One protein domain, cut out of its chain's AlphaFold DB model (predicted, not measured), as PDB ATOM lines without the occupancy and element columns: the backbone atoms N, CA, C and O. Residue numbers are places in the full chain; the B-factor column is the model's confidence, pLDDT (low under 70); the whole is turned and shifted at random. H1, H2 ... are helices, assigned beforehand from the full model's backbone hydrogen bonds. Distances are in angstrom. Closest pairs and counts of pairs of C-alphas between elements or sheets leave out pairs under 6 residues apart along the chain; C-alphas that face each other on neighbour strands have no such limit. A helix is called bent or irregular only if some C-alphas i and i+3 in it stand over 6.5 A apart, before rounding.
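AT A GLANCE: This is residues 32 to 149 of the 153 residues of the protein "Cyclin" of Mucor lusitanicus CBS 277.49 (UniProt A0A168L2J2). Five helices pack into one cluster: H4 lies nearest the middle, H3 packs on it at a steep angle, and the long H1 runs along one side with H2 folded back on it near Ala 39. H5 packs on H2, away from H1, and the long link of residues 55 to 73 returns from the far end of H1 to H2. The printed part has 118 residues, with five named helices, H1 to H5 in order, and no named strand; its class is all helix. It is compact, with a radius of gyration of the C-alphas of 14.1 A, yet elongated in outline, spanning 44 by 28 by 26 A.

IN THESE COORDINATES: H1 covers residues 32 to 54, begins with C-alpha 32 at (-39.470, 10.515, -44.670) and measures 32.7 A from first to last C-alpha. H2 follows at residues 74 to 84, 15.6 A long. H3 is residues 89 to 103, 21.6 A, and H4 is residues 117 to 132, 21.5 A, with C-alpha 117 at (-47.575, 20.219, -29.924). H5, residues 139 to 149, measures 17.4 A and ends with C-alpha 149 at (-57.228, 22.005, -41.539). H5 is neither bent nor irregular, but only just: C-alphas 146 and 149 are 6.1 A apart.

HOW THE PARTS SIT: H1 and H2 form a helical hairpin and touch, their closest C-alphas being those of Ala 39 and Tyr 75, 4.9 A apart. They run opposite ways at a steep tilt of 42 degrees. H1 touches H3 with residues 34 to 38 alone, and only just, with 3 pairs of C-alphas within 8 A; the closest are those of Leu 34 and Asn 89, at 7.3 A. H3 and H4 touch at a steep tilt of 55 degrees, opposite ways, with the C-alphas of Val 91 and Ala 128 closest at 5.3 A. H2 and H5 touch at a steep tilt of 47 degrees, the closest C-alphas being those of Ile 81 and Val 145, 6.3 A apart. H4 and H5 form a helical hairpin but only just touch, with 3 pairs of C-alphas within 8 A, the closest those of Val 126 and Tyr 142 at 7.6 A. H1 and H5 are apart, and so are H3 and H5. In H1, H2, H3 and H4 every O i to N i+4 pair is within hydrogen-bond range; H5 has 3 of 7, beside 5 of 8 O i to N i+3 pairs.

THE WHOLE: The C-alphas farthest apart are those of Ser 57 and Val 135, at 44.8 A. The printed part has no cut. The links from H1 to H2 and from H3 to H4 are long, with 19 and 13 residues. The mean pLDDT of the printed part is 86.8; residues 57 to 60, 108 and 146 to 149 are under 70.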
ATOM      1  N   ASP A  32     -38.129  11.083 -44.866       92.62
ATOM      2  CA  ASP A  32     -39.470  10.515 -44.670       92.62
ATOM      3  C   ASP A  32     -39.513   9.488 -43.530       92.62
ATOM      4  O   ASP A  32     -40.379   9.548 -42.655       92.62
ATOM      5  N   SER A  33     -38.530   8.594 -43.500       93.06
ATOM      6  CA  SER A  33     -38.390   7.573 -42.473       93.06
ATOM      7  C   SER A  33     -37.986   8.201 -41.137       93.06
ATOM      8  O   SER A  33     -38.427   7.755 -40.079       93.06
ATOM      9  N   LEU A  34     -37.176   9.270 -41.155       93.94
ATOM     10  CA  LEU A  34     -36.819   9.997 -39.933       93.94
ATOM     11  C   LEU A  34     -38.030  10.721 -39.349       93.94
ATOM     12  O   LEU A  34     -38.211  10.738 -38.134       93.94
ATOM     13  N   VAL A  35     -38.868  11.301 -40.212       94.75
ATOM     14  CA  VAL A  35     -40.135  11.923 -39.821       94.75
ATOM     15  C   VAL A  35     -41.026  10.919 -39.099       94.75
ATOM     16  O   VAL A  35     -41.614  11.286 -38.085       94.75
ATOM     17  N   ASP A  36     -41.108   9.676 -39.576       94.69
ATOM     18  CA  ASP A  36     -41.893   8.629 -38.919       94.69
ATOM     19  C   ASP A  36     -41.365   8.311 -37.513       94.69
ATOM     20  O   ASP A  36     -42.102   8.374 -36.528       94.69
ATOM     21  N   ILE A  37     -40.056   8.086 -37.375       94.62
ATOM     22  CA  ILE A  37     -39.424   7.828 -36.070       94.62
ATOM     23  C   ILE A  37     -39.669   8.994 -35.101       94.62
ATOM     24  O   ILE A  37     -40.070   8.788 -33.953       94.62
ATOM     25  N   VAL A  38     -39.452  10.228 -35.562       94.81
ATOM     26  CA  VAL A  38     -39.646  11.436 -34.752       94.81
ATOM     27  C   VAL A  38     -41.114  11.613 -34.373       94.81
ATOM     28  O   VAL A  38     -41.400  11.990 -33.239       94.81
ATOM     29  N   ALA A  39     -42.049  11.329 -35.278       95.19
ATOM     30  CA  ALA A  39     -43.472  11.421 -34.985       95.19
ATOM     31  C   ALA A  39     -43.886  10.439 -33.883       95.19
ATOM     32  O   ALA A  39     -44.484  10.867 -32.899       95.19
ATOM     33  N   ASN A  40     -43.484   9.171 -33.992       95.00
ATOM     34  CA  ASN A  40     -43.773   8.150 -32.982       95.00
ATOM     35  C   ASN A  40     -43.166   8.504 -31.613       95.00
ATOM     36  O   ASN A  40     -43.809   8.342 -30.573       95.00
ATOM     37  N   LEU A  41     -41.943   9.049 -31.601       94.94
ATOM     38  CA  LEU A  41     -41.316   9.558 -30.380       94.94
ATOM     39  C   LEU A  41     -42.142  10.691 -29.755       94.94
ATOM     40  O   LEU A  41     -42.389  10.689 -28.547       94.94
ATOM     41  N   LEU A  42     -42.564  11.665 -30.563       94.31
ATOM     42  CA  LEU A  42     -43.364  12.790 -30.086       94.31
ATOM     43  C   LEU A  42     -44.732  12.338 -29.571       94.31
ATOM     44  O   LEU A  42     -45.143  12.820 -28.520       94.31
ATOM     45  N   ASP A  43     -45.398  11.399 -30.245       94.31
ATOM     46  CA  ASP A  43     -46.675  10.836 -29.796       94.31
ATOM     47  C   ASP A  43     -46.532  10.147 -28.427       94.31
ATOM     48  O   ASP A  43     -47.319  10.416 -27.518       94.31
ATOM     49  N   SER A  44     -45.464   9.371 -28.212       94.69
ATOM     50  CA  SER A  44     -45.170   8.751 -26.908       94.69
ATOM     51  C   SER A  44     -44.921   9.782 -25.792       94.69
ATOM     52  O   SER A  44     -45.403   9.636 -24.659       94.69
ATOM     53  N   ILE A  45     -44.208  10.872 -26.108       93.12
ATOM     54  CA  ILE A  45     -43.978  11.985 -25.175       93.12
ATOM     55  C   ILE A  45     -45.300  12.683 -24.836       93.12
ATOM     56  O   ILE A  45     -45.560  12.974 -23.666       93.12
ATOM     57  N   ILE A  46     -46.137  12.948 -25.841       92.25
ATOM     58  CA  ILE A  46     -47.436  13.608 -25.674       92.25
ATOM     59  C   ILE A  46     -48.347  12.767 -24.789       92.25
ATOM     60  O   ILE A  46     -48.892  13.295 -23.825       92.25
ATOM     61  N   GLU A  47     -48.471  11.467 -25.059       93.00
ATOM     62  CA  GLU A  47     -49.321  10.570 -24.276       93.00
ATOM     63  C   GLU A  47     -48.901  10.542 -22.799       93.00
ATOM     64  O   GLU A  47     -49.728  10.631 -21.882       93.00
ATOM     65  N   THR A  48     -47.591  10.470 -22.557       92.25
ATOM     66  CA  THR A  48     -47.029  10.496 -21.205       92.25
ATOM     67  C   THR A  48     -47.327  11.826 -20.514       92.25
ATOM     68  O   THR A  48     -47.812  11.836 -19.381       92.25
ATOM     69  N   ASN A  49     -47.110  12.948 -21.198       90.00
ATOM     70  CA  ASN A  49     -47.349  14.277 -20.642       90.00
ATOM     71  C   ASN A  49     -48.838  14.558 -20.403       90.00
ATOM     72  O   ASN A  49     -49.189  15.120 -19.366       90.00
ATOM     73  N   ASP A  50     -49.729  14.125 -21.294       89.81
ATOM     74  CA  ASP A  50     -51.179  14.250 -21.126       89.81
ATOM     75  C   ASP A  50     -51.664  13.464 -19.899       89.81
ATOM     76  O   ASP A  50     -52.522  13.931 -19.146       89.81
ATOM     77  N   ARG A  51     -51.089  12.283 -19.632       89.62
ATOM     78  CA  ARG A  51     -51.375  11.508 -18.413       89.62
ATOM     79  C   ARG A  51     -50.889  12.221 -17.145       89.62
ATOM     80  O   ARG A  51     -51.614  12.239 -16.155       89.62
ATOM     81  N   LEU A  52     -49.716  12.851 -17.179       86.56
ATOM     82  CA  LEU A  52     -49.177  13.616 -16.046       86.56
ATOM     83  C   LEU A  52     -49.981  14.895 -15.760       86.56
ATOM     84  O   LEU A  52     -50.231  15.225 -14.599       86.56
ATOM     85  N   ILE A  53     -50.417  15.601 -16.807       83.38
ATOM     86  CA  ILE A  53     -51.214  16.828 -16.680       83.38
ATOM     87  C   ILE A  53     -52.610  16.519 -16.142       83.38
ATOM     88  O   ILE A  53     -53.087  17.249 -15.282       83.38
ATOM     89  N   ARG A  54     -53.247  15.418 -16.568       79.88
ATOM     90  CA  ARG A  54     -54.540  14.989 -15.998       79.88
ATOM     91  C   ARG A  54     -54.484  14.761 -14.486       79.88
ATOM     92  O   ARG A  54     -55.462  15.025 -13.799       79.88
ATOM     93  N   ASN A  55     -53.332  14.333 -13.974       78.81
ATOM     94  CA  ASN A  55     -53.104  14.121 -12.543       78.81
ATOM     95  C   ASN A  55     -52.676  15.405 -11.801       78.81
ATOM     96  O   ASN A  55     -52.449  15.371 -10.595       78.81
ATOM     97  N   SER A  56     -52.547  16.531 -12.512       77.69
ATOM     98  CA  SER A  56     -52.058  17.808 -11.990       77.69
ATOM     99  C   SER A  56     -53.153  18.879 -12.045       77.69
ATOM    100  O   SER A  56     -53.639  19.246 -13.107       77.69
ATOM    101  N   SER A  57     -53.492  19.479 -10.908       64.50
ATOM    102  CA  SER A  57     -54.556  20.492 -10.783       64.50
ATOM    103  C   SER A  57     -54.181  21.897 -11.291       64.50
ATOM    104  O   SER A  57     -54.968  22.833 -11.167       64.50
ATOM    105  N   THR A  58     -52.996  22.075 -11.890       61.91
ATOM    106  CA  THR A  58     -52.512  23.377 -12.389       61.91
ATOM    107  C   THR A  58     -52.073  23.289 -13.849       61.91
ATOM    108  O   THR A  58     -50.958  22.877 -14.161       61.91
ATOM    109  N   THR A  59     -52.942  23.728 -14.765       63.75
ATOM    110  CA  THR A  59     -52.582  23.895 -16.182       63.75
ATOM    111  C   THR A  59     -52.282  25.366 -16.450       63.75
ATOM    112  O   THR A  59     -53.188  26.189 -16.546       63.75
ATOM    113  N   ALA A  60     -51.000  25.713 -16.557       69.50
ATOM    114  CA  ALA A  60     -50.600  27.042 -17.008       69.50
ATOM    115  C   ALA A  60     -50.854  27.155 -18.519       69.50
ATOM    116  O   ALA A  60     -50.269  26.416 -19.313       69.50
ATOM    117  N   VAL A  61     -51.738  28.071 -18.922       74.62
ATOM    118  CA  VAL A  61     -52.012  28.333 -20.339       74.62
ATOM    119  C   VAL A  61     -50.808  29.045 -20.947       74.62
ATOM    120  O   VAL A  61     -50.362  30.079 -20.456       74.62
ATOM    121  N   THR A  62     -50.272  28.480 -22.025       81.38
ATOM    122  CA  THR A  62     -49.108  29.024 -22.731       81.38
ATOM    123  C   THR A  62     -49.513  29.644 -24.070       81.38
ATOM    124  O   THR A  62     -50.580  29.343 -24.601       81.38
ATOM    125  N   HIS A  63     -48.646  30.458 -24.680       83.50
ATOM    126  CA  HIS A  63     -48.894  31.029 -26.017       83.50
ATOM    127  C   HIS A  63     -49.081  29.973 -27.122       83.50
ATOM    128  O   HIS A  63     -49.682  30.249 -28.161       83.50
ATOM    129  N   PHE A  64     -48.580  28.755 -26.899       83.25
ATOM    130  CA  PHE A  64     -48.723  27.639 -27.828       83.25
ATOM    131  C   PHE A  64     -49.976  26.801 -27.568       83.25
ATOM    132  O   PHE A  64     -50.274  25.908 -28.357       83.25
ATOM    133  N   HIS A  65     -50.732  27.091 -26.509       86.56
ATOM    134  CA  HIS A  65     -51.930  26.344 -26.161       86.56
ATOM    135  C   HIS A  65     -53.050  26.601 -27.179       86.56
ATOM    136  O   HIS A  65     -53.456  27.738 -27.433       86.56
ATOM    137  N   SER A  66     -53.536  25.536 -27.812       84.50
ATOM    138  CA  SER A  66     -54.676  25.605 -28.728       84.50
ATOM    139  C   SER A  66     -55.999  25.551 -27.965       84.50
ATOM    140  O   SER A  66     -56.082  24.966 -26.896       84.50
ATOM    141  N   ARG A  67     -57.051  26.154 -28.537       81.88
ATOM    142  CA  ARG A  67     -58.406  26.137 -27.953       81.88
ATOM    143  C   ARG A  67     -59.051  24.751 -28.003       81.88
ATOM    144  O   ARG A  67     -59.890  24.443 -27.170       81.88
ATOM    145  N   THR A  68     -58.680  23.952 -28.998       83.44
ATOM    146  CA  THR A  68     -59.127  22.573 -29.199       83.44
ATOM    147  C   THR A  68     -57.942  21.731 -29.661       83.44
ATOM    148  O   THR A  68     -57.005  22.264 -30.273       83.44
ATOM    149  N   ILE A  69     -57.982  20.432 -29.362       83.25
ATOM    150  CA  ILE A  69     -57.014  19.465 -29.883       83.25
ATOM    151  C   ILE A  69     -57.240  19.345 -31.399       83.25
ATOM    152  O   ILE A  69     -58.381  19.146 -31.824       83.25
ATOM    153  N   PRO A  70     -56.204  19.507 -32.235       82.88
ATOM    154  CA  PRO A  70     -56.338  19.299 -33.673       82.88
ATOM    155  C   PRO A  70     -56.718  17.848 -34.005       82.88
ATOM    156  O   PRO A  70     -56.129  16.918 -33.466       82.88
ATOM    157  N   ASN A  71     -57.649  17.648 -34.944       84.25
ATOM    158  CA  ASN A  71     -58.094  16.322 -35.420       84.25
ATOM    159  C   ASN A  71     -57.093  15.680 -36.407       84.25
ATOM    160  O   ASN A  71     -57.470  15.109 -37.424       84.25
ATOM    161  N   ILE A  72     -55.796  15.880 -36.186       86.12
ATOM    162  CA  ILE A  72     -54.723  15.349 -37.028       86.12
ATOM    163  C   ILE A  72     -53.582  14.894 -36.123       86.12
ATOM    164  O   ILE A  72     -53.132  15.660 -35.273       86.12
ATOM    165  N   ALA A  73     -53.110  13.665 -36.308       89.81
ATOM    166  CA  ALA A  73     -51.973  13.136 -35.556       89.81
ATOM    167  C   ALA A  73     -50.656  13.846 -35.927       89.81
ATOM    168  O   ALA A  73     -50.578  14.589 -36.915       89.81
ATOM    169  N   VAL A  74     -49.600  13.623 -35.144       92.38
ATOM    170  CA  VAL A  74     -48.308  14.297 -35.335       92.38
ATOM    171  C   VAL A  74     -47.650  13.898 -36.658       92.38
ATOM    172  O   VAL A  74     -47.225  14.780 -37.409       92.38
ATOM    173  N   TYR A  75     -47.642  12.606 -36.996       94.12
ATOM    174  CA  TYR A  75     -47.089  12.102 -38.259       94.12
ATOM    175  C   TYR A  75     -47.695  12.762 -39.515       94.12
ATOM    176  O   TYR A  75     -46.955  13.410 -40.263       94.12
ATOM    177  N   PRO A  76     -49.022  12.687 -39.769       90.50
ATOM    178  CA  PRO A  76     -49.608  13.287 -40.968       90.50
ATOM    179  C   PRO A  76     -49.448  14.811 -40.992       90.50
ATOM    180  O   PRO A  76     -49.409  15.411 -42.069       90.50
ATOM    181  N   TYR A  77     -49.315  15.457 -39.829       92.19
ATOM    182  CA  TYR A  77     -48.991  16.875 -39.758       92.19
ATOM    183  C   TYR A  77     -47.552  17.164 -40.218       92.19
ATOM    184  O   TYR A  77     -47.355  18.036 -41.065       92.19
ATOM    185  N   LEU A  78     -46.562  16.408 -39.733       92.56
ATOM    186  CA  LEU A  78     -45.162  16.503 -40.162       92.56
ATOM    187  C   LEU A  78     -44.983  16.196 -41.653       92.56
ATOM    188  O   LEU A  78     -44.365  16.986 -42.368       92.56
ATOM    189  N   ALA A  79     -45.580  15.106 -42.142       92.00
ATOM    190  CA  ALA A  79     -45.543  14.728 -43.554       92.00
ATOM    191  C   ALA A  79     -46.123  15.836 -44.448       92.00
ATOM    192  O   ALA A  79     -45.603  16.145 -45.524       92.00
ATOM    193  N   ARG A  80     -47.180  16.507 -43.977       90.50
ATOM    194  CA  ARG A  80     -47.741  17.667 -44.665       90.50
ATOM    195  C   ARG A  80     -46.748  18.824 -44.697       90.50
ATOM    196  O   ARG A  80     -46.542  19.391 -45.764       90.50
ATOM    197  N   ILE A  81     -46.123  19.173 -43.572       91.50
ATOM    198  CA  ILE A  81     -45.102  20.232 -43.539       91.50
ATOM    199  C   ILE A  81     -43.991  19.925 -44.545       91.50
ATOM    200  O   ILE A  81     -43.687  20.794 -45.357       91.50
ATOM    201  N   LEU A  82     -43.487  18.686 -44.566       91.31
ATOM    202  CA  LEU A  82     -42.447  18.236 -45.495       91.31
ATOM    203  C   LEU A  82     -42.867  18.411 -46.964       91.31
ATOM    204  O   LEU A  82     -42.083  18.883 -47.782       91.31
ATOM    205  N   LYS A  83     -44.131  18.117 -47.299       90.06
ATOM    206  CA  LYS A  83     -44.677  18.316 -48.653       90.06
ATOM    207  C   LYS A  83     -44.738  19.789 -49.072       90.06
ATOM    208  O   LYS A  83     -44.490  20.108 -50.232       90.06
ATOM    209  N   PHE A  84     -45.128  20.691 -48.170       87.50
ATOM    210  CA  PHE A  84     -45.274  22.120 -48.495       87.50
ATOM    211  C   PHE A  84     -43.948  22.882 -48.431       87.50
ATOM    212  O   PHE A  84     -43.742  23.821 -49.200       87.50
ATOM    213  N   ALA A  85     -43.072  22.508 -47.507       87.56
ATOM    214  CA  ALA A  85     -41.763  23.097 -47.293       87.56
ATOM    215  C   ALA A  85     -40.768  21.965 -46.998       87.56
ATOM    216  O   ALA A  85     -40.619  21.588 -45.834       87.56
ATOM    217  N   PRO A  86     -40.111  21.421 -48.039       89.62
ATOM    218  CA  PRO A  86     -39.085  20.402 -47.867       89.62
ATOM    219  C   PRO A  86     -38.004  20.868 -46.890       89.62
ATOM    220  O   PRO A  86     -37.546  22.010 -46.981       89.62
ATOM    221  N   PHE A  87     -37.625  19.996 -45.961       90.62
ATOM    222  CA  PHE A  87     -36.597  20.238 -44.952       90.62
ATOM    223  C   PHE A  87     -35.662  19.025 -44.845       90.62
ATOM    224  O   PHE A  87     -36.043  17.917 -45.219       90.62
ATOM    225  N   SER A  88     -34.440  19.239 -44.355       92.38
ATOM    226  CA  SER A  88     -33.413  18.203 -44.182       92.38
ATOM    227  C   SER A  88     -33.476  17.542 -42.796       92.38
ATOM    228  O   SER A  88     -34.162  18.021 -41.888       92.38
ATOM    229  N   ASN A  89     -32.709  16.464 -42.605       93.25
ATOM    230  CA  ASN A  89     -32.581  15.774 -41.312       93.25
ATOM    231  C   ASN A  89     -32.088  16.702 -40.191       93.25
ATOM    232  O   ASN A  89     -32.517  16.577 -39.046       93.25
ATOM    233  N   GLU A  90     -31.246  17.683 -40.516       93.31
ATOM    234  CA  GLU A  90     -30.736  18.668 -39.557       93.31
ATOM    235  C   GLU A  90     -31.863  19.485 -38.915       93.31
ATOM    236  O   GLU A  90     -31.860  19.716 -37.704       93.31
ATOM    237  N   VAL A  91     -32.884  19.850 -39.697       94.38
ATOM    238  CA  VAL A  91     -34.056  20.586 -39.200       94.38
ATOM    239  C   VAL A  91     -34.827  19.758 -38.168       94.38
ATOM    240  O   VAL A  91     -35.275  20.307 -37.158       94.38
ATOM    241  N   LEU A  92     -34.948  18.441 -38.373       93.19
ATOM    242  CA  LEU A  92     -35.587  17.527 -37.415       93.19
ATOM    243  C   LEU A  92     -34.770  17.372 -36.128       93.19
ATOM    244  O   LEU A  92     -35.339  17.340 -35.037       93.19
ATOM    245  N   LEU A  93     -33.443  17.332 -36.226       93.31
ATOM    246  CA  LEU A  93     -32.583  17.305 -35.043       93.31
ATOM    247  C   LEU A  93     -32.695  18.607 -34.245       93.31
ATOM    248  O   LEU A  93     -32.883  18.575 -33.027       93.31
ATOM    249  N   CYS A  94     -32.658  19.756 -34.922       94.81
ATOM    250  CA  CYS A  94     -32.862  21.052 -34.281       94.81
ATOM    251  C   CYS A  94     -34.242  21.155 -33.615       94.81
ATOM    252  O   CYS A  94     -34.329  21.671 -32.502       94.81
ATOM    253  N   LEU A  95     -35.299  20.622 -34.240       94.56
ATOM    254  CA  LEU A  95     -36.634  20.522 -33.639       94.56
ATOM    255  C   LEU A  95     -36.585  19.793 -32.285       94.56
ATOM    256  O   LEU A  95     -37.077  20.330 -31.289       94.56
ATOM    257  N   LEU A  96     -35.984  18.599 -32.230       93.44
ATOM    258  CA  LEU A  96     -35.890  17.817 -30.991       93.44
ATOM    259  C   LEU A  96     -35.084  18.547 -29.910       93.44
ATOM    260  O   LEU A  96     -35.504  18.605 -28.754       93.44
ATOM    261  N   VAL A  97     -33.969  19.175 -30.292       94.25
ATOM    262  CA  VAL A  97     -33.157  19.993 -29.379       94.25
ATOM    263  C   VAL A  97     -33.957  21.182 -28.842       94.25
ATOM    264  O   VAL A  97     -33.849  21.519 -27.662       94.25
ATOM    265  N   TYR A  98     -34.779  21.829 -29.669       93.75
ATOM    266  CA  TYR A  98     -35.638  22.926 -29.220       93.75
ATOM    267  C   TYR A  98     -36.712  22.450 -28.242       93.75
ATOM    268  O   TYR A  98     -36.941  23.123 -27.237       93.75
ATOM    269  N   PHE A  99     -37.325  21.289 -28.476       92.12
ATOM    270  CA  PHE A  99     -38.316  20.724 -27.556       92.12
ATOM    271  C   PHE A  99     -37.699  20.373 -26.200       92.12
ATOM    272  O   PHE A  99     -38.253  20.747 -25.167       92.12
ATOM    273  N   ASP A 100     -36.519  19.750 -26.193       91.31
ATOM    274  CA  ASP A 100     -35.778  19.446 -24.965       91.31
ATOM    275  C   ASP A 100     -35.417  20.722 -24.180       91.31
ATOM    276  O   ASP A 100     -35.642  20.814 -22.970       91.31
ATOM    277  N   ARG A 101     -34.934  21.764 -24.871       91.31
ATOM    278  CA  ARG A 101     -34.607  23.058 -24.246       91.31
ATOM    279  C   ARG A 101     -35.833  23.753 -23.657       91.31
ATOM    280  O   ARG A 101     -35.747  24.306 -22.561       91.31
ATOM    281  N   ILE A 102     -36.960  23.731 -24.368       88.12
ATOM    282  CA  ILE A 102     -38.220  24.322 -23.900       88.12
ATOM    283  C   ILE A 102     -38.740  23.568 -22.670       88.12
ATOM    284  O   ILE A 102     -39.153  24.211 -21.705       88.12
ATOM    285  N   ALA A 103     -38.654  22.235 -22.659       85.31
ATOM    286  CA  ALA A 103     -39.085  21.410 -21.530       85.31
ATOM    287  C   ALA A 103     -38.253  21.654 -20.255       85.31
ATOM    288  O   ALA A 103     -38.780  21.608 -19.144       85.31
ATOM    289  N   LYS A 104     -36.959  21.965 -20.395       86.88
ATOM    290  CA  LYS A 104     -36.053  22.265 -19.269       86.88
ATOM    291  C   LYS A 104     -36.199  23.688 -18.713       86.88
ATOM    292  O   LYS A 104     -35.592  24.019 -17.690       86.88
ATOM    293  N   LEU A 105     -36.979  24.553 -19.364       84.25
ATOM    294  CA  LEU A 105     -37.064  25.968 -19.016       84.25
ATOM    295  C   LEU A 105     -37.923  26.191 -17.757       84.25
ATOM    296  O   LEU A 105     -39.147  26.229 -17.804       84.25
ATOM    297  N   LYS A 106     -37.280  26.408 -16.603       71.94
ATOM    298  CA  LYS A 106     -37.963  26.522 -15.295       71.94
ATOM    299  C   LYS A 106     -38.905  27.727 -15.158       71.94
ATOM    300  O   LYS A 106     -39.818  27.695 -14.340       71.94
ATOM    301  N   LYS A 107     -38.680  28.795 -15.933       70.88
ATOM    302  CA  LYS A 107     -39.422  30.068 -15.826       70.88
ATOM    303  C   LYS A 107     -40.869  29.960 -16.316       70.88
ATOM    304  O   LYS A 107     -41.738  30.699 -15.869       70.88
ATOM    305  N   THR A 108     -41.122  29.051 -17.246       69.00
ATOM    306  CA  THR A 108     -42.390  28.913 -17.963       69.00
ATOM    307  C   THR A 108     -42.664  27.429 -18.109       69.00
ATOM    308  O   THR A 108     -41.894  26.746 -18.778       69.00
ATOM    309  N   ARG A 109     -43.733  26.918 -17.490       72.44
ATOM    310  CA  ARG A 109     -44.116  25.498 -17.564       72.44
ATOM    311  C   ARG A 109     -44.645  25.135 -18.960       72.44
ATOM    312  O   ARG A 109     -45.834  24.881 -19.137       72.44
ATOM    313  N   TYR A 110     -43.773  25.150 -19.963       78.19
ATOM    314  CA  TYR A 110     -44.082  24.652 -21.295       78.19
ATOM    315  C   TYR A 110     -43.999  23.128 -21.272       78.19
ATOM    316  O   TYR A 110     -42.917  22.555 -21.193       78.19
ATOM    317  N   ALA A 111     -45.157  22.478 -21.342       82.38
ATOM    318  CA  ALA A 111     -45.258  21.041 -21.548       82.38
ATOM    319  C   ALA A 111     -45.644  20.754 -23.004       82.38
ATOM    320  O   ALA A 111     -46.524  21.418 -23.568       82.38
ATOM    321  N   VAL A 112     -44.988  19.760 -23.604       88.12
ATOM    322  CA  VAL A 112     -45.364  19.225 -24.916       88.12
ATOM    323  C   VAL A 112     -46.561  18.308 -24.704       88.12
ATOM    324  O   VAL A 112     -46.423  17.250 -24.101       88.12
ATOM    325  N   ASN A 113     -47.738  18.746 -25.133       89.31
ATOM    326  CA  ASN A 113     -49.001  18.045 -24.918       89.31
ATOM    327  C   ASN A 113     -49.883  18.141 -26.171       89.31
ATOM    328  O   ASN A 113     -49.557  18.886 -27.104       89.31
ATOM    329  N   SER A 114     -51.020  17.443 -26.179       90.38
ATOM    330  CA  SER A 114     -51.920  17.410 -27.346       90.38
ATOM    331  C   SER A 114     -52.452  18.792 -27.764       90.38
ATOM    332  O   SER A 114     -52.826  19.009 -28.916       90.38
ATOM    333  N   PHE A 115     -52.456  19.770 -26.852       88.12
ATOM    334  CA  PHE A 115     -52.927  21.132 -27.122       88.12
ATOM    335  C   PHE A 115     -51.830  22.059 -27.667       88.12
ATOM    336  O   PHE A 115     -52.137  23.016 -28.390       88.12
ATOM    337  N   THR A 116     -50.564  21.819 -27.312       90.56
ATOM    338  CA  THR A 116     -49.424  22.691 -27.638       90.56
ATOM    339  C   THR A 116     -48.594  22.181 -28.807       90.56
ATOM    340  O   THR A 116     -48.051  23.002 -29.557       90.56
ATOM    341  N   VAL A 117     -48.523  20.859 -29.004       91.56
ATOM    342  CA  VAL A 117     -47.575  20.219 -29.924       91.56
ATOM    343  C   VAL A 117     -47.678  20.770 -31.345       91.56
ATOM    344  O   VAL A 117     -46.672  21.228 -31.872       91.56
ATOM    345  N   HIS A 118     -48.864  20.847 -31.960       91.25
ATOM    346  CA  HIS A 118     -48.975  21.281 -33.363       91.25
ATOM    347  C   HIS A 118     -48.479  22.707 -33.578       91.25
ATOM    348  O   HIS A 118     -47.910  23.015 -34.622       91.25
ATOM    349  N   ARG A 119     -48.695  23.600 -32.600       90.69
ATOM    350  CA  ARG A 119     -48.187  24.976 -32.678       90.69
ATOM    351  C   ARG A 119     -46.675  25.005 -32.494       90.69
ATOM    352  O   ARG A 119     -46.006  25.649 -33.291       90.69
ATOM    353  N   LEU A 120     -46.166  24.300 -31.483       91.44
ATOM    354  CA  LEU A 120     -44.734  24.209 -31.188       91.44
ATOM    355  C   LEU A 120     -43.947  23.605 -32.351       91.44
ATOM    356  O   LEU A 120     -42.845  24.058 -32.657       91.44
ATOM    357  N   LEU A 121     -44.525  22.606 -33.010       93.19
ATOM    358  CA  LEU A 121     -43.886  21.836 -34.063       93.19
ATOM    359  C   LEU A 121     -43.657  22.696 -35.309       93.19
ATOM    360  O   LEU A 121     -42.520  22.819 -35.762       93.19
ATOM    361  N   ILE A 122     -44.689  23.389 -35.806       91.75
ATOM    362  CA  ILE A 122     -44.519  24.283 -36.963       91.75
ATOM    363  C   ILE A 122     -43.574  25.446 -36.655       91.75
ATOM    364  O   ILE A 122     -42.751  25.796 -37.496       91.75
ATOM    365  N   THR A 123     -43.641  26.037 -35.457       92.69
ATOM    366  CA  THR A 123     -42.743  27.146 -35.110       92.69
ATOM    367  C   THR A 123     -41.299  26.689 -35.001       92.69
ATOM    368  O   THR A 123     -40.410  27.377 -35.492       92.69
ATOM    369  N   SER A 124     -41.066  25.515 -34.416       93.81
ATOM    370  CA  SER A 124     -39.721  24.965 -34.261       93.81
ATOM    371  C   SER A 124     -39.116  24.601 -35.614       93.81
ATOM    372  O   SER A 124     -37.969  24.956 -35.857       93.81
ATOM    373  N   ILE A 125     -39.897  24.018 -36.534       93.88
ATOM    374  CA  ILE A 125     -39.443  23.745 -37.909       93.88
ATOM    375  C   ILE A 125     -39.124  25.036 -38.654       93.88
ATOM    376  O   ILE A 125     -38.097  25.104 -39.318       93.88
ATOM    377  N   VAL A 126     -39.960  26.075 -38.548       93.50
ATOM    378  CA  VAL A 126     -39.704  27.357 -39.227       93.50
ATOM    379  C   VAL A 126     -38.414  28.000 -38.720       93.50
ATOM    380  O   VAL A 126     -37.605  28.451 -39.528       93.50
ATOM    381  N   VAL A 127     -38.214  28.036 -37.401       94.12
ATOM    382  CA  VAL A 127     -37.001  28.599 -36.795       94.12
ATOM    383  C   VAL A 127     -35.776  27.768 -37.176       94.12
ATOM    384  O   VAL A 127     -34.791  28.332 -37.639       94.12
ATOM    385  N   ALA A 128     -35.857  26.439 -37.063       94.62
ATOM    386  CA  ALA A 128     -34.766  25.536 -37.417       94.62
ATOM    387  C   ALA A 128     -34.407  25.623 -38.907       94.62
ATOM    388  O   ALA A 128     -33.231  25.721 -39.239       94.62
ATOM    389  N   SER A 129     -35.400  25.669 -39.800       92.75
ATOM    390  CA  SER A 129     -35.174  25.799 -41.249       92.75
ATOM    391  C   SER A 129     -34.471  27.111 -41.583       92.75
ATOM    392  O   SER A 129     -33.539  27.126 -42.371       92.75
ATOM    393  N   LYS A 130     -34.877  28.221 -40.955       91.69
ATOM    394  CA  LYS A 130     -34.223  29.527 -41.148       91.69
ATOM    395  C   LYS A 130     -32.816  29.594 -40.561       91.69
ATOM    396  O   LYS A 130     -32.037  30.434 -40.987       91.69
ATOM    397  N   PHE A 131     -32.535  28.780 -39.549       92.06
ATOM    398  CA  PHE A 131     -31.241  28.754 -38.877       92.06
ATOM    399  C   PHE A 131     -30.224  27.859 -39.591       92.06
ATOM    400  O   PHE A 131     -29.050  28.196 -39.638       92.06
ATOM    401  N   THR A 132     -30.671  26.717 -40.116       89.38
ATOM    402  CA  THR A 132     -29.797  25.684 -40.701       89.38
ATOM    403  C   THR A 132     -29.682  25.771 -42.218       89.38
ATOM    404  O   THR A 132     -28.699  25.302 -42.773       89.38
ATOM    405  N   SER A 133     -30.676  26.341 -42.909       86.19
ATOM    406  CA  SER A 133     -30.707  26.378 -44.374       86.19
ATOM    407  C   SER A 133     -30.474  27.790 -44.909       86.19
ATOM    408  O   SER A 133     -31.217  28.714 -44.575       86.19
ATOM    409  N   ASP A 134     -29.515  27.932 -45.824       84.69
ATOM    410  CA  ASP A 134     -29.242  29.194 -46.536       84.69
ATOM    411  C   ASP A 134     -30.395  29.597 -47.471       84.69
ATOM    412  O   ASP A 134     -30.659  30.778 -47.704       84.69
ATOM    413  N   VAL A 135     -31.126  28.603 -47.986       81.94
ATOM    414  CA  VAL A 135     -32.326  28.789 -48.808       81.94
ATOM    415  C   VAL A 135     -33.549  28.385 -47.995       81.94
ATOM    416  O   VAL A 135     -33.783  27.206 -47.740       81.94
ATOM    417  N   PHE A 136     -34.365  29.367 -47.612       85.94
ATOM    418  CA  PHE A 136     -35.579  29.145 -46.826       85.94
ATOM    419  C   PHE A 136     -36.824  29.708 -47.512       85.94
ATOM    420  O   PHE A 136     -36.789  30.676 -48.275       85.94
ATOM    421  N   TYR A 137     -37.977  29.122 -47.194       88.25
ATOM    422  CA  TYR A 137     -39.254  29.567 -47.738       88.25
ATOM    423  C   TYR A 137     -39.832  30.765 -46.962       88.25
ATOM    424  O   TYR A 137     -39.563  30.945 -45.768       88.25
ATOM    425  N   PRO A 138     -40.667  31.604 -47.601       87.75
ATOM    426  CA  PRO A 138     -41.349  32.686 -46.903       87.75
ATOM    427  C   PRO A 138     -42.380  32.143 -45.903       87.75
ATOM    428  O   PRO A 138     -43.029  31.121 -46.142       87.75
ATOM    429  N   ASN A 139     -42.608  32.879 -44.809       87.06
ATOM    430  CA  ASN A 139     -43.556  32.507 -43.745       87.06
ATOM    431  C   ASN A 139     -44.991  32.285 -44.268       87.06
ATOM    432  O   ASN A 139     -45.740  31.486 -43.707       87.06
ATOM    433  N   SER A 140     -45.358  32.933 -45.381       87.69
ATOM    434  CA  SER A 140     -46.639  32.734 -46.068       87.69
ATOM    435  C   SER A 140     -46.827  31.307 -46.590       87.69
ATOM    436  O   SER A 140     -47.949  30.802 -46.593       87.69
ATOM    437  N   ARG A 141     -45.747  30.621 -46.992       86.75
ATOM    438  CA  ARG A 141     -45.794  29.218 -47.423       86.75
ATOM    439  C   ARG A 141     -46.090  28.294 -46.242       86.75
ATOM    440  O   ARG A 141     -46.992  27.467 -46.336       86.75
ATOM    441  N   TYR A 142     -45.409  28.492 -45.114       85.31
ATOM    442  CA  TYR A 142     -45.635  27.715 -43.889       85.31
ATOM    443  C   TYR A 142     -47.042  27.931 -43.303       85.31
ATOM    444  O   TYR A 142     -47.676  26.983 -42.840       85.31
ATOM    445  N   ALA A 143     -47.584  29.152 -43.383       84.56
ATOM    446  CA  ALA A 143     -48.930  29.465 -42.893       84.56
ATOM    447  C   ALA A 143     -50.039  28.651 -43.594       84.56
ATOM    448  O   ALA A 143     -51.030  28.275 -42.958       84.56
ATOM    449  N   LYS A 144     -49.856  28.308 -44.879       82.06
ATOM    450  CA  LYS A 144     -50.815  27.495 -45.651       82.06
ATOM    451  C   LYS A 144     -50.981  26.082 -45.088       82.06
ATOM    452  O   LYS A 144     -52.070  25.519 -45.191       82.06
ATOM    453  N   VAL A 145     -49.955  25.536 -44.430       76.88
ATOM    454  CA  VAL A 145     -50.025  24.206 -43.805       76.88
ATOM    455  C   VAL A 145     -51.079  24.172 -42.697       76.88
ATOM    456  O   VAL A 145     -51.841  23.214 -42.599       76.88
ATOM    457  N   ARG A 146     -51.169  25.244 -41.898       63.03
ATOM    458  CA  ARG A 146     -52.133  25.361 -40.792       63.03
ATOM    459  C   ARG A 146     -53.548  25.691 -41.276       63.03
ATOM    460  O   ARG A 146     -54.515  25.216 -40.686       63.03
ATOM    461  N   ALA A 147     -53.681  26.499 -42.329       57.16
ATOM    462  CA  ALA A 147     -54.982  26.917 -42.862       57.16
ATOM    463  C   ALA A 147     -55.790  25.750 -43.449       57.16
ATOM    464  O   ALA A 147     -57.013  25.726 -43.345       57.16
ATOM    465  N   ALA A 148     -55.111  24.754 -44.014       51.81
ATOM    466  CA  ALA A 148     -55.769  23.662 -44.712       51.81
ATOM    467  C   ALA A 148     -56.566  22.694 -43.811       51.81
ATOM    468  O   ALA A 148     -57.347  21.903 -44.323       51.81
ATOM    469  N   PHE A 149     -56.412  22.772 -42.485       53.91
ATOM    470  CA  PHE A 149     -57.228  22.005 -41.539       53.91
ATOM    471  C   PHE A 149     -58.643  22.592 -41.354       53.91
ATOM    472  O   PHE A 149     -59.540  21.889 -40.907       53.91
TER     473      PHE A 149